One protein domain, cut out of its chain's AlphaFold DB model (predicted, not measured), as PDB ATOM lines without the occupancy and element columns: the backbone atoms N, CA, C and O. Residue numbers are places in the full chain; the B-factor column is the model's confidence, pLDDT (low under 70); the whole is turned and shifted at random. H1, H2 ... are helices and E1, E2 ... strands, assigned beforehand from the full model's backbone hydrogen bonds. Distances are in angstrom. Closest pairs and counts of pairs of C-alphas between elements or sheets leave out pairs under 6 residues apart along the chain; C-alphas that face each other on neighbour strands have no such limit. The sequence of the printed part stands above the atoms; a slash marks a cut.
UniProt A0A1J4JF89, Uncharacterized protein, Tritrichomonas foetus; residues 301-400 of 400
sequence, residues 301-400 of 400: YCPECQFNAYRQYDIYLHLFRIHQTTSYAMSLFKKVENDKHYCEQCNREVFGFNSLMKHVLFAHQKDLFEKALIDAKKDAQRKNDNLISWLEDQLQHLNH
ATOM      1  N   TYR A 301     197.183  95.026 165.541       95.25
ATOM      2  CA  TYR A 301     196.614  96.360 165.381       95.25
ATOM      3  C   TYR A 301     195.126  96.340 165.710       95.25
ATOM      4  O   TYR A 301     194.419  95.386 165.382       95.25
ATOM      5  N   CYS A 302     194.647  97.394 166.365       96.06
ATOM      6  CA  CYS A 302     193.222  97.608 166.550       96.06
ATOM      7  C   CYS A 302     192.567  97.940 165.196       96.06
ATOM      8  O   CYS A 302     193.071  98.809 164.488       96.06
ATOM      9  N   PRO A 303     191.427  97.323 164.838       95.62
ATOM     10  CA  PRO A 303     190.748  97.623 163.575       95.62
ATOM     11  C   PRO A 303     190.039  98.993 163.554       95.62
ATOM     12  O   PRO A 303     189.547  99.417 162.510       95.62
ATOM     13  N   GLU A 304     189.964  99.695 164.689       93.12
ATOM     14  CA  GLU A 304     189.231 100.963 164.818       93.12
ATOM     15  C   GLU A 304     190.127 102.186 165.055       93.12
ATOM     16  O   GLU A 304     189.689 103.318 164.857       93.12
ATOM     17  N   CYS A 305     191.384 102.003 165.473       94.44
ATOM     18  CA  CYS A 305     192.305 103.115 165.707       94.44
ATOM     19  C   CYS A 305     193.777 102.695 165.590       94.44
ATOM     20  O   CYS A 305     194.103 101.551 165.307       94.44
ATOM     21  N   GLN A 306     194.690 103.631 165.854       94.88
ATOM     22  CA  GLN A 306     196.138 103.417 165.733       94.88
ATOM     23  C   GLN A 306     196.765 102.615 166.890       94.88
ATOM     24  O   GLN A 306     197.986 102.447 166.928       94.88
ATOM     25  N   PHE A 307     195.968 102.139 167.854       94.00
ATOM     26  CA  PHE A 307     196.480 101.327 168.955       94.00
ATOM     27  C   PHE A 307     197.028  99.996 168.430       94.00
ATOM     28  O   PHE A 307     196.382  99.308 167.640       94.00
ATOM     29  N   ASN A 308     198.215  99.627 168.899       93.81
ATOM     30  CA  ASN A 308     198.863  98.365 168.582       93.81
ATOM     31  C   ASN A 308     199.468  97.747 169.846       93.81
ATOM     32  O   ASN A 308     199.738  98.445 170.826       93.81
ATOM     33  N   ALA A 309     199.625  96.427 169.835       89.06
ATOM     34  CA  ALA A 309     200.165  95.670 170.955       89.06
ATOM     35  C   ALA A 309     200.827  94.375 170.476       89.06
ATOM     36  O   ALA A 309     200.460  93.811 169.448       89.06
ATOM     37  N   TYR A 310     201.771  93.864 171.265       82.88
ATOM     38  CA  TYR A 310     202.455  92.594 170.985       82.88
ATOM     39  C   TYR A 310     201.617  91.356 171.326       82.88
ATOM     40  O   TYR A 310     201.975  90.243 170.956       82.88
ATOM     41  N   ARG A 311     200.500  91.527 172.043       82.94
ATOM     42  CA  ARG A 311     199.585  90.439 172.394       82.94
ATOM     43  C   ARG A 311     198.207  90.735 171.834       82.94
ATOM     44  O   ARG A 311     197.623  91.774 172.131       82.94
ATOM     45  N   GLN A 312     197.650  89.773 171.110       88.12
ATOM     46  CA  GLN A 312     196.288  89.841 170.575       88.12
ATOM     47  C   GLN A 312     195.248  90.102 171.674       88.12
ATOM     48  O   GLN A 312     194.323  90.889 171.498       88.12
ATOM     49  N   TYR A 313     195.460  89.521 172.854       87.62
ATOM     50  CA  TYR A 313     194.626  89.762 174.028       87.62
ATOM     51  C   TYR A 313     194.555  91.250 174.428       87.62
ATOM     52  O   TYR A 313     193.486  91.736 174.789       87.62
ATOM     53  N   ASP A 314     195.655  92.001 174.316       87.44
ATOM     54  CA  ASP A 314     195.658  93.435 174.631       87.44
ATOM     55  C   ASP A 314     194.854  94.239 173.593       87.44
ATOM     56  O   ASP A 314     194.192  95.215 173.953       87.44
ATOM     57  N   ILE A 315     194.829  93.791 172.328       94.94
ATOM     58  CA  ILE A 315     193.940  94.354 171.299       94.94
ATOM     59  C   ILE A 315     192.478  94.106 171.649       94.94
ATOM     60  O   ILE A 315     191.680  95.033 171.540       94.94
ATOM     61  N   TYR A 316     192.119  92.916 172.134       93.00
ATOM     62  CA  TYR A 316     190.750  92.644 172.579       93.00
ATOM     63  C   TYR A 316     190.348  93.561 173.736       93.00
ATOM     64  O   TYR A 316     189.297  94.198 173.686       93.00
ATOM     65  N   LEU A 317     191.196  93.689 174.759       90.69
ATOM     66  CA  LEU A 317     190.907  94.569 175.893       90.69
ATOM     67  C   LEU A 317     190.723  96.022 175.469       90.69
ATOM     68  O   LEU A 317     189.832  96.695 175.980       90.69
ATOM     69  N   HIS A 318     191.580  96.506 174.574       94.12
ATOM     70  CA  HIS A 318     191.455  97.842 174.019       94.12
ATOM     71  C   HIS A 318     190.140  97.986 173.246       94.12
ATOM     72  O   HIS A 318     189.377  98.914 173.511       94.12
ATOM     73  N   LEU A 319     189.860  97.039 172.345       95.19
ATOM     74  CA  LEU A 319     188.697  97.059 171.471       95.19
ATOM     75  C   LEU A 319     187.405  97.194 172.289       95.19
ATOM     76  O   LEU A 319     186.725  98.211 172.193       95.19
ATOM     77  N   PHE A 320     187.158  96.243 173.194       95.00
ATOM     78  CA  PHE A 320     185.922  96.132 173.980       95.00
ATOM     79  C   PHE A 320     185.799  97.115 175.158       95.00
ATOM     80  O   PHE A 320     184.802  97.075 175.883       95.00
ATOM     81  N   ARG A 321     186.800  97.976 175.385       92.81
ATOM     82  CA  ARG A 321     186.740  99.053 176.392       92.81
ATOM     83  C   ARG A 321     186.605 100.438 175.798       92.81
ATOM     84  O   ARG A 321     185.943 101.286 176.388       92.81
ATOM     85  N   ILE A 322     187.359 100.698 174.736       94.12
ATOM     86  CA  ILE A 322     187.569 102.053 174.231       94.12
ATOM     87  C   ILE A 322     186.546 102.376 173.148       94.12
ATOM     88  O   ILE A 322     186.049 103.500 173.088       94.12
ATOM     89  N   HIS A 323     186.201 101.395 172.312       93.06
ATOM     90  CA  HIS A 323     185.342 101.639 171.162       93.06
ATOM     91  C   HIS A 323     183.891 101.345 171.469       93.06
ATOM     92  O   HIS A 323     183.525 100.273 171.950       93.06
ATOM     93  N   GLN A 324     183.049 102.332 171.190       89.62
ATOM     94  CA  GLN A 324     181.650 102.328 171.591       89.62
ATOM     95  C   GLN A 324     180.880 101.146 170.987       89.62
ATOM     96  O   GLN A 324     180.087 100.517 171.687       89.62
ATOM     97  N   THR A 325     181.149 100.839 169.716       87.25
ATOM     98  CA  THR A 325     180.464  99.798 168.944       87.25
ATOM     99  C   THR A 325     180.663  98.417 169.567       87.25
ATOM    100  O   THR A 325     179.701  97.682 169.764       87.25
ATOM    101  N   THR A 326     181.888  98.081 169.973       91.81
ATOM    102  CA  THR A 326     182.210  96.781 170.582       91.81
ATOM    103  C   THR A 326     181.987  96.758 172.097       91.81
ATOM    104  O   THR A 326     181.605  95.728 172.654       91.81
ATOM    105  N   SER A 327     182.134  97.895 172.784       92.81
ATOM    106  CA  SER A 327     181.859  98.013 174.224       92.81
ATOM    107  C   SER A 327     180.408  97.674 174.570       92.81
ATOM    108  O   SER A 327     180.142  97.100 175.630       92.81
ATOM    109  N   TYR A 328     179.464  97.986 173.674       93.56
ATOM    110  CA  TYR A 328     178.067  97.596 173.849       93.56
ATOM    111  C   TYR A 328     177.902  96.069 173.880       93.56
ATOM    112  O   TYR A 328     177.292  95.556 174.819       93.56
ATOM    113  N   ALA A 329     178.546  95.328 172.972       94.31
ATOM    114  CA  ALA A 329     178.517  93.865 172.980       94.31
ATOM    115  C   ALA A 329     179.058  93.272 174.296       94.31
ATOM    116  O   ALA A 329     178.454  92.355 174.849       94.31
ATOM    117  N   MET A 330     180.136  93.835 174.859       94.25
ATOM    118  CA  MET A 330     180.653  93.430 176.178       94.25
ATOM    119  C   MET A 330     179.655  93.728 177.310       94.25
ATOM    120  O   MET A 330     179.544  92.962 178.270       94.25
ATOM    121  N   SER A 331     178.897  94.824 177.206       94.56
ATOM    122  CA  SER A 331     177.887  95.185 178.206       94.56
ATOM    123  C   SER A 331     176.732  94.181 178.289       94.56
ATOM    124  O   SER A 331     176.199  93.993 179.377       94.56
ATOM    125  N   LEU A 332     176.437  93.454 177.203       94.69
ATOM    126  CA  LEU A 332     175.436  92.375 177.164       94.69
ATOM    127  C   LEU A 332     175.843  91.117 177.949       94.69
ATOM    128  O   LEU A 332     175.071  90.170 178.045       94.69
ATOM    129  N   PHE A 333     177.078  91.060 178.452       94.75
ATOM    130  CA  PHE A 333     177.530  90.009 179.364       94.75
ATOM    131  C   PHE A 333     177.614  90.504 180.806       94.75
ATOM    132  O   PHE A 333     177.941  89.720 181.699       94.75
ATOM    133  N   LYS A 334     177.385  91.797 181.049       93.81
ATOM    134  CA  LYS A 334     177.582  92.427 182.348       93.81
ATOM    135  C   LYS A 334     176.253  92.530 183.083       93.81
ATOM    136  O   LYS A 334     175.478  93.451 182.852       93.81
ATOM    137  N   LYS A 335     176.098  91.698 184.107       93.50
ATOM    138  CA  LYS A 335     175.054  91.854 185.118       93.50
ATOM    139  C   LYS A 335     175.666  92.412 186.406       93.50
ATOM    140  O   LYS A 335     176.744  91.982 186.820       93.50
ATOM    141  N   VAL A 336     175.025  93.411 187.016       89.81
ATOM    142  CA  VAL A 336     175.463  94.001 188.295       89.81
ATOM    143  C   VAL A 336     174.344  93.849 189.313       89.81
ATOM    144  O   VAL A 336     173.265  94.399 189.121       89.81
ATOM    145  N   GLU A 337     174.614  93.118 190.390       89.94
ATOM    146  CA  GLU A 337     173.685  92.923 191.507       89.94
ATOM    147  C   GLU A 337     174.450  93.119 192.814       89.94
ATOM    148  O   GLU A 337     175.495  92.505 193.007       89.94
ATOM    149  N   ASN A 338     173.943  93.966 193.716       87.19
ATOM    150  CA  ASN A 338     174.543  94.207 195.039       87.19
ATOM    151  C   ASN A 338     176.057  94.513 194.986       87.19
ATOM    152  O   ASN A 338     176.842  93.892 195.701       87.19
ATOM    153  N   ASP A 339     176.467  95.416 194.088       84.38
ATOM    154  CA  ASP A 339     177.870  95.805 193.836       84.38
ATOM    155  C   ASP A 339     178.807  94.667 193.390       84.38
ATOM    156  O   ASP A 339     180.028  94.828 193.326       84.38
ATOM    157  N   LYS A 340     178.248  93.512 193.021       86.12
ATOM    158  CA  LYS A 340     178.979  92.385 192.448       86.12
ATOM    159  C   LYS A 340     178.754  92.318 190.946       86.12
ATOM    160  O   LYS A 340     177.664  92.591 190.442       86.12
ATOM    161  N   HIS A 341     179.805  91.943 190.223       88.12
ATOM    162  CA  HIS A 341     179.741  91.722 188.786       88.12
ATOM    163  C   HIS A 341     179.503  90.248 188.505       88.12
ATOM    164  O   HIS A 341     180.172  89.384 189.070       88.12
ATOM    165  N   TYR A 342     178.591  89.975 187.586       93.81
ATOM    166  CA  TYR A 342     178.286  88.639 187.110       93.81
ATOM    167  C   TYR A 342     178.423  88.601 185.597       93.81
ATOM    168  O   TYR A 342     178.092  89.572 184.907       93.81
ATOM    169  N   CYS A 343     178.896  87.469 185.086       96.19
ATOM    170  CA  CYS A 343     178.689  87.145 183.688       96.19
ATOM    171  C   CYS A 343     177.241  86.708 183.495       96.19
ATOM    172  O   CYS A 343     176.821  85.711 184.074       96.19
ATOM    173  N   GLU A 344     176.485  87.444 182.690       94.75
ATOM    174  CA  GLU A 344     175.065  87.177 182.451       94.75
ATOM    175  C   GLU A 344     174.828  85.818 181.774       94.75
ATOM    176  O   GLU A 344     173.877  85.121 182.110       94.75
ATOM    177  N   GLN A 345     175.744  85.396 180.896       95.25
ATOM    178  CA  GLN A 345     175.634  84.156 180.120       95.25
ATOM    179  C   GLN A 345     175.739  82.895 180.995       95.25
ATOM    180  O   GLN A 345     175.004  81.934 180.792       95.25
ATOM    181  N   CYS A 346     176.656  82.879 181.968       95.25
ATOM    182  CA  CYS A 346     176.901  81.707 182.821       95.25
ATOM    183  C   CYS A 346     176.538  81.921 184.299       95.25
ATOM    184  O   CYS A 346     176.768  81.037 185.124       95.25
ATOM    185  N   ASN A 347     175.996  83.091 184.648       94.56
ATOM    186  CA  ASN A 347     175.657  83.515 186.008       94.56
ATOM    187  C   ASN A 347     176.822  83.392 187.019       94.56
ATOM    188  O   ASN A 347     176.616  83.152 188.210       94.56
ATOM    189  N   ARG A 348     178.071  83.538 186.552       93.31
ATOM    190  CA  ARG A 348     179.281  83.424 187.382       93.31
ATOM    191  C   ARG A 348     179.667  84.773 187.982       93.31
ATOM    192  O   ARG A 348     179.867  85.734 187.242       93.31
ATOM    193  N   GLU A 349     179.838  84.821 189.304       93.81
ATOM    194  CA  GLU A 349     180.396  85.987 190.003       93.81
ATOM    195  C   GLU A 349     181.865  86.198 189.607       93.81
ATOM    196  O   GLU A 349     182.668  85.260 189.590       93.81
ATOM    197  N   VAL A 350     182.223  87.441 189.293       92.56
ATOM    198  CA  VAL A 350     183.570  87.855 188.896       92.56
ATOM    199  C   VAL A 350     183.983  89.123 189.640       92.56
ATOM    200  O   VAL A 350     183.179  90.009 189.930       92.56
ATOM    201  N   PHE A 351     185.274  89.239 189.939       86.38
ATOM    202  CA  PHE A 351     185.813  90.364 190.705       86.38
ATOM    203  C   PHE A 351     186.083  91.575 189.804       86.38
ATOM    204  O   PHE A 351     187.204  91.784 189.334       86.38
ATOM    205  N   GLY A 352     185.047  92.370 189.545       86.94
ATOM    206  CA  GLY A 352     185.161  93.610 188.775       86.94
ATOM    207  C   GLY A 352     185.095  93.418 187.258       86.94
ATOM    208  O   GLY A 352     185.126  92.305 186.728       86.94
ATOM    209  N   PHE A 353     185.043  94.539 186.537       84.56
ATOM    210  CA  PHE A 353     184.899  94.548 185.079       84.56
ATOM    211  C   PHE A 353     186.081  93.897 184.340       84.56
ATOM    212  O   PHE A 353     185.895  93.240 183.321       84.56
ATOM    213  N   ASN A 354     187.302  94.005 184.872       85.25
ATOM    214  CA  ASN A 354     188.489  93.401 184.252       85.25
ATOM    215  C   ASN A 354     188.447  91.872 184.311       85.25
ATOM    216  O   ASN A 354     188.830  91.207 183.350       85.25
ATOM    217  N   SER A 355     187.966  91.328 185.429       87.00
ATOM    218  CA  SER A 355     187.765  89.889 185.595       87.00
ATOM    219  C   SER A 355     186.606  89.396 184.737       87.00
ATOM    220  O   SER A 355     186.714  88.323 184.151       87.00
ATOM    221  N   LEU A 356     185.543  90.199 184.597       90.31
ATOM    222  CA  LEU A 356     184.449  89.909 183.670       90.31
ATOM    223  C   LEU A 356     184.953  89.807 182.232       90.31
ATOM    224  O   LEU A 356     184.716  88.799 181.583       90.31
ATOM    225  N   MET A 357     185.683  90.808 181.745       90.19
ATOM    226  CA  MET A 357     186.157  90.820 180.363       90.19
ATOM    227  C   MET A 357     187.127  89.673 180.071       90.19
ATOM    228  O   MET A 357     186.997  89.027 179.038       90.19
ATOM    229  N   LYS A 358     188.042  89.361 181.002       89.06
ATOM    230  CA  LYS A 358     188.864  88.140 180.935       89.06
ATOM    231  C   LYS A 358     187.991  86.906 180.777       89.06
ATOM    232  O   LYS A 358     188.163  86.139 179.841       89.06
ATOM    233  N   HIS A 359     187.047  86.732 181.693       92.31
ATOM    234  CA  HIS A 359     186.171  85.577 181.699       92.31
ATOM    235  C   HIS A 359     185.369  85.454 180.395       92.31
ATOM    236  O   HIS A 359     185.361  84.377 179.812       92.31
ATOM    237  N   VAL A 360     184.768  86.538 179.901       94.62
ATOM    238  CA  VAL A 360     184.011  86.546 178.639       94.62
ATOM    239  C   VAL A 360     184.924  86.225 177.453       94.62
ATOM    240  O   VAL A 360     184.557  85.397 176.630       94.62
ATOM    241  N   LEU A 361     186.134  86.792 177.389       93.19
ATOM    242  CA  LEU A 361     187.091  86.496 176.316       93.19
ATOM    243  C   LEU A 361     187.584  85.044 176.313       93.19
ATOM    244  O   LEU A 361     187.952  84.560 175.254       93.19
ATOM    245  N   PHE A 362     187.603  84.355 177.457       91.38
ATOM    246  CA  PHE A 362     188.032  82.952 177.531       91.38
ATOM    247  C   PHE A 362     186.876  81.948 177.441       91.38
ATOM    248  O   PHE A 362     187.050  80.872 176.885       91.38
ATOM    249  N   ALA A 363     185.709  82.267 178.006       93.56
ATOM    250  CA  ALA A 363     184.583  81.336 178.121       93.56
ATOM    251  C   ALA A 363     183.465  81.592 177.099       93.56
ATOM    252  O   ALA A 363     182.685  80.690 176.808       93.56
ATOM    253  N   HIS A 364     183.375  82.812 176.572       96.12
ATOM    254  CA  HIS A 364     182.275  83.282 175.726       96.12
ATOM    255  C   HIS A 364     182.794  84.078 174.518       96.12
ATOM    256  O   HIS A 364     182.127  84.990 174.032       96.12
ATOM    257  N   GLN A 365     184.006  83.759 174.047       95.44
ATOM    258  CA  GLN A 365     184.697  84.522 173.006       95.44
ATOM    259  C   GLN A 365     183.887  84.594 171.709       95.44
ATOM    260  O   GLN A 365     183.713  85.672 171.144       95.44
ATOM    261  N   LYS A 366     183.362  83.443 171.274       97.12
ATOM    262  CA  LYS A 366     182.538  83.327 170.070       97.12
ATOM    263  C   LYS A 366     181.278  84.184 170.183       97.12
ATOM    264  O   LYS A 366     181.080  85.069 169.360       97.12
ATOM    265  N   ASP A 367     180.505  84.002 171.253       97.38
ATOM    266  CA  ASP A 367     179.282  84.777 171.508       97.38
ATOM    267  C   ASP A 367     179.559  86.289 171.565       97.38
ATOM    268  O   ASP A 367     178.755  87.097 171.098       97.38
ATOM    269  N   LEU A 368     180.693  86.692 172.152       97.12
ATOM    270  CA  LEU A 368     181.108  88.091 172.215       97.12
ATOM    271  C   LEU A 368     181.369  88.658 170.817       97.12
ATOM    272  O   LEU A 368     180.885  89.746 170.503       97.12
ATOM    273  N   PHE A 369     182.122  87.936 169.987       97.38
ATOM    274  CA  PHE A 369     182.458  88.374 168.633       97.38
ATOM    275  C   PHE A 369     181.235  88.371 167.708       97.38
ATOM    276  O   PHE A 369     181.072  89.310 166.933       97.38
ATOM    277  N   GLU A 370     180.326  87.402 167.839       97.56
ATOM    278  CA  GLU A 370     179.058  87.376 167.096       97.56
ATOM    279  C   GLU A 370     178.177  88.585 167.438       97.56
ATOM    280  O   GLU A 370     177.701  89.281 166.536       97.56
ATOM    281  N   LYS A 371     178.006  88.892 168.731       96.25
ATOM    282  CA  LYS A 371     177.249  90.077 169.176       96.25
ATOM    283  C   LYS A 371     177.893  91.370 168.667       96.25
ATOM    284  O   LYS A 371     177.203  92.206 168.089       96.25
ATOM    285  N   ALA A 372     179.217  91.496 168.786       96.12
ATOM    286  CA  ALA A 372     179.953  92.653 168.281       96.12
ATOM    287  C   ALA A 372     179.816  92.829 166.761       96.12
ATOM    288  O   ALA A 372     179.667  93.953 166.289       96.12
ATOM    289  N   LEU A 373     179.817  91.733 165.996       96.44
ATOM    290  CA  LEU A 373     179.646  91.762 164.543       96.44
ATOM    291  C   LEU A 373     178.234  92.211 164.151       96.44
ATOM    292  O   LEU A 373     178.074  92.999 163.219       96.44
ATOM    293  N   ILE A 374     177.213  91.732 164.865       94.94
ATOM    294  CA  ILE A 374     175.822  92.159 164.662       94.94
ATOM    295  C   ILE A 374     175.691  93.664 164.906       94.94
ATOM    296  O   ILE A 374     175.080  94.360 164.093       94.94
ATOM    297  N   ASP A 375     176.273  94.171 165.992       92.56
ATOM    298  CA  ASP A 375     176.204  95.591 166.335       92.56
ATOM    299  C   ASP A 375     176.993  96.456 165.342       92.56
ATOM    300  O   ASP A 375     176.467  97.456 164.849       92.56
ATOM    301  N   ALA A 376     178.192  96.022 164.943       93.38
ATOM    302  CA  ALA A 376     178.993  96.692 163.918       93.38
ATOM    303  C   ALA A 376     178.278  96.759 162.556       93.38
ATOM    304  O   ALA A 376     178.351  97.775 161.869       93.38
ATOM    305  N   LYS A 377     177.533  95.712 162.171       93.62
ATOM    306  CA  LYS A 377     176.736  95.697 160.930       93.62
ATOM    307  C   LYS A 377     175.501  96.604 160.997       93.62
ATOM    308  O   LYS A 377     175.054  97.086 159.954       93.62
ATOM    309  N   LYS A 378     174.939  96.822 162.192       90.75
ATOM    310  CA  LYS A 378     173.756  97.673 162.416       90.75
ATOM    311  C   LYS A 378     174.083  99.161 162.491       90.75
ATOM    312  O   LYS A 378     173.202  99.970 162.197       90.75
ATOM    313  N   ASP A 379     175.302  99.532 162.877       86.19
ATOM    314  CA  ASP A 379     175.713 100.934 162.968       86.19
ATOM    315  C   ASP A 379     175.871 101.560 161.567       86.19
ATOM    316  O   ASP A 379     176.957 101.648 160.994       86.19
ATOM    317  N   ALA A 380     174.749 102.002 160.991       63.56
ATOM    318  CA  ALA A 380     174.687 102.606 159.661       63.56
ATOM    319  C   ALA A 380     175.468 103.930 159.551       63.56
ATOM    320  O   ALA A 380     175.787 104.348 158.440       63.56
ATOM    321  N   GLN A 381     175.770 104.591 160.676       66.88
ATOM    322  CA  GLN A 381     176.531 105.845 160.707       66.88
ATOM    323  C   GLN A 381     178.042 105.615 160.824       66.88
ATOM    324  O   GLN A 381     178.815 106.497 160.450       66.88
ATOM    325  N   ARG A 382     178.469 104.448 161.319       67.94
ATOM    326  CA  ARG A 382     179.879 104.078 161.503       67.94
ATOM    327  C   ARG A 382     180.167 102.677 160.975       67.94
ATOM    328  O   ARG A 382     180.797 101.875 161.662       67.94
ATOM    329  N   LYS A 383     179.739 102.380 159.746       72.75
ATOM    330  CA  LYS A 383     180.210 101.175 159.056       72.75
ATOM    331  C   LYS A 383     181.732 101.232 158.951       72.75
ATOM    332  O   LYS A 383     182.284 101.969 158.139       72.75
ATOM    333  N   ASN A 384     182.389 100.489 159.830       86.19
ATOM    334  CA  ASN A 384     183.824 100.305 159.832       86.19
ATOM    335  C   ASN A 384     184.106  98.932 159.222       86.19
ATOM    336  O   ASN A 384     184.094  97.915 159.919       86.19
ATOM    337  N   ASP A 385     184.329  98.912 157.909       92.25
ATOM    338  CA  ASP A 385     184.551  97.676 157.155       92.25
ATOM    339  C   ASP A 385     185.774  96.898 157.676       92.25
ATOM    340  O   ASP A 385     185.768  95.667 157.663       92.25
ATOM    341  N   ASN A 386     186.776  97.590 158.235       93.44
ATOM    342  CA  ASN A 386     187.931  96.948 158.864       93.44
ATOM    343  C   ASN A 386     187.537  96.190 160.138       93.44
ATOM    344  O   ASN A 386     188.002  95.074 160.343       93.44
ATOM    345  N   LEU A 387     186.671  96.767 160.981       95.06
ATOM    346  CA  LEU A 387     186.159  96.083 162.175       95.06
ATOM    347  C   LEU A 387     185.331  94.856 161.793       95.06
ATOM    348  O   LEU A 387     185.494  93.803 162.402       95.06
ATOM    349  N   ILE A 388     184.453  94.991 160.796       96.25
ATOM    350  CA  ILE A 388     183.591  93.898 160.331       96.25
ATOM    351  C   ILE A 388     184.445  92.744 159.802       96.25
ATOM    352  O   ILE A 388     184.295  91.621 160.278       96.25
ATOM    353  N   SER A 389     185.375  93.035 158.887       96.38
ATOM    354  CA  SER A 389     186.296  92.044 158.318       96.38
ATOM    355  C   SER A 389     187.136  91.367 159.403       96.38
ATOM    356  O   SER A 389     187.244  90.143 159.448       96.38
ATOM    357  N   TRP A 390     187.657  92.151 160.350       96.81
ATOM    358  CA  TRP A 390     188.431  91.621 161.467       96.81
ATOM    359  C   TRP A 390     187.597  90.689 162.358       96.81
ATOM    360  O   TRP A 390     188.059  89.608 162.707       96.81
ATOM    361  N   LEU A 391     186.359  91.055 162.704       97.00
ATOM    362  CA  LEU A 391     185.472  90.207 163.513       97.00
ATOM    363  C   LEU A 391     185.093  88.905 162.790       97.00
ATOM    364  O   LEU A 391     185.007  87.860 163.432       97.00
ATOM    365  N   GLU A 392     184.883  88.954 161.473       97.44
ATOM    366  CA  GLU A 392     184.610  87.768 160.650       97.44
ATOM    367  C   GLU A 392     185.811  86.812 160.616       97.44
ATOM    368  O   GLU A 392     185.635  85.614 160.843       97.44
ATOM    369  N   ASP A 393     187.025  87.340 160.444       96.56
ATOM    370  CA  ASP A 393     188.278  86.577 160.520       96.56
ATOM    371  C   ASP A 393     188.454  85.904 161.894       96.56
ATOM    372  O   ASP A 393     188.702  84.699 161.987       96.56
ATOM    373  N   GLN A 394     188.221  86.646 162.984       95.88
ATOM    374  CA  GLN A 394     188.295  86.078 164.332       95.88
ATOM    375  C   GLN A 394     187.268  84.958 164.555       95.88
ATOM    376  O   GLN A 394     187.580  83.955 165.198       95.88
ATOM    377  N   LEU A 395     186.049  85.097 164.028       96.94
ATOM    378  CA  LEU A 395     185.021  84.057 164.126       96.94
ATOM    379  C   LEU A 395     185.352  82.827 163.280       96.94
ATOM    380  O   LEU A 395     185.081  81.707 163.711       96.94
ATOM    381  N   GLN A 396     185.953  83.013 162.104       96.56
ATOM    382  CA  GLN A 396     186.410  81.907 161.270       96.56
ATOM    383  C   GLN A 396     187.480  81.085 161.994       96.56
ATOM    384  O   GLN A 396     187.377  79.860 162.039       96.56
ATOM    385  N   HIS A 397     188.444  81.748 162.638       92.50
ATOM    386  CA  HIS A 397     189.481  81.087 163.431       92.50
ATOM    387  C   HIS A 397     188.948  80.299 164.632       92.50
ATOM    388  O   HIS A 397     189.563  79.311 165.007       92.50
ATOM    389  N   LEU A 398     187.815  80.695 165.223       90.25
ATOM    390  CA  LEU A 398     187.200  79.980 166.353       90.25
ATOM    391  C   LEU A 398     186.365  78.756 165.944       90.25
ATOM    392  O   LEU A 398     185.954  77.987 166.811       90.25
ATOM    393  N   ASN A 399     186.056  78.597 164.654       81.75
ATOM    394  CA  ASN A 399     185.314  77.441 164.140       81.75
ATOM    395  C   ASN A 399     186.229  76.294 163.676       81.75
ATOM    396  O   ASN A 399     185.719  75.228 163.325       81.75
ATOM    397  N   HIS A 400     187.544  76.518 163.659       68.62
ATOM    398  CA  HIS A 400     188.585  75.529 163.385       68.62
ATOM    399  C   HIS A 400     189.253  75.107 164.693       68.62
ATOM    400  O   HIS A 400     189.606  73.909 164.788       68.62
TER     401      HIS A 400
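Overview. This is residues 301 to 400 of the 400 residues of an uncharacterized protein of Tritrichomonas foetus (UniProt A0A1J4JF89). A small three-stranded sheet, E1 to E3, with H3 over one face makes one end of the domain, and the helical hairpin of H4 and H5 makes the other. Between them H2 packs on H4, and H1 meets H2 at a corner. The printed part has 100 residues, with five named helices and three named strands in the order H1, H2, E1, E2, E3, H3, H4, H5; the sheet's order is E1, E2, E3, antiparallel. The class is mostly helix, and the whole is compact, with a radius of gyration of the C-alphas of 13.4 A and spans of 39 by 31 by 28 A.

Arrangement. H1, residues 312 to 322, and H2, residues 324 to 331, touch only at the corner, about perpendicular at 80 degrees, with C-alphas 320 and 327 closest at 4.5 A. E1, residues 334 to 337, E2, 340 to 343, and E3, 348 to 350, form a meander, each strand the antiparallel neighbour of the one before. N 342 and O 335, 2.8 A, and N 350 and O 341, 2.8 A, are within hydrogen-bond range. H3, residues 352 to 363, is on one face, making two layers, helix over sheet; its height over the sheet is 8.0 A, and C-alphas 341 and 352 are the closest of E2 and H3, 5.7 A apart. H4, residues 365 to 378, touches H2 at a steep tilt of 40 degrees, opposite ways, with C-alphas 329 and 372 closest at 5.1 A. H5, residues 385 to 398, forms a helical hairpin with H4, at a shallow tilt of 25 degrees, opposite ways; C-alphas 373 and 391 are closest, 6.1 A apart. Each O i to N i+4 pair is within hydrogen-bond range in H1, H3, H4 and H5; in H2, 3 of 4 are.

Along the chain. H1 begins at C-alpha 312 (196.288, 89.841, 170.575) and is 15.4 A long; H2 is 10.4 A, E1 10.0 A, E2 10.2 A, E3 6.3 A and H3 16.3 A. H4 and H5 are 20.1 A each, and H5 ends at C-alpha 398 (187.200, 79.980, 166.353).

Size, cuts and confidence. The C-alphas farthest apart, of Asn 338 and His 400, are 39.3 A apart. The printed part has no cut and no long link. Residues 380 to 382 and 400 have pLDDT under 70.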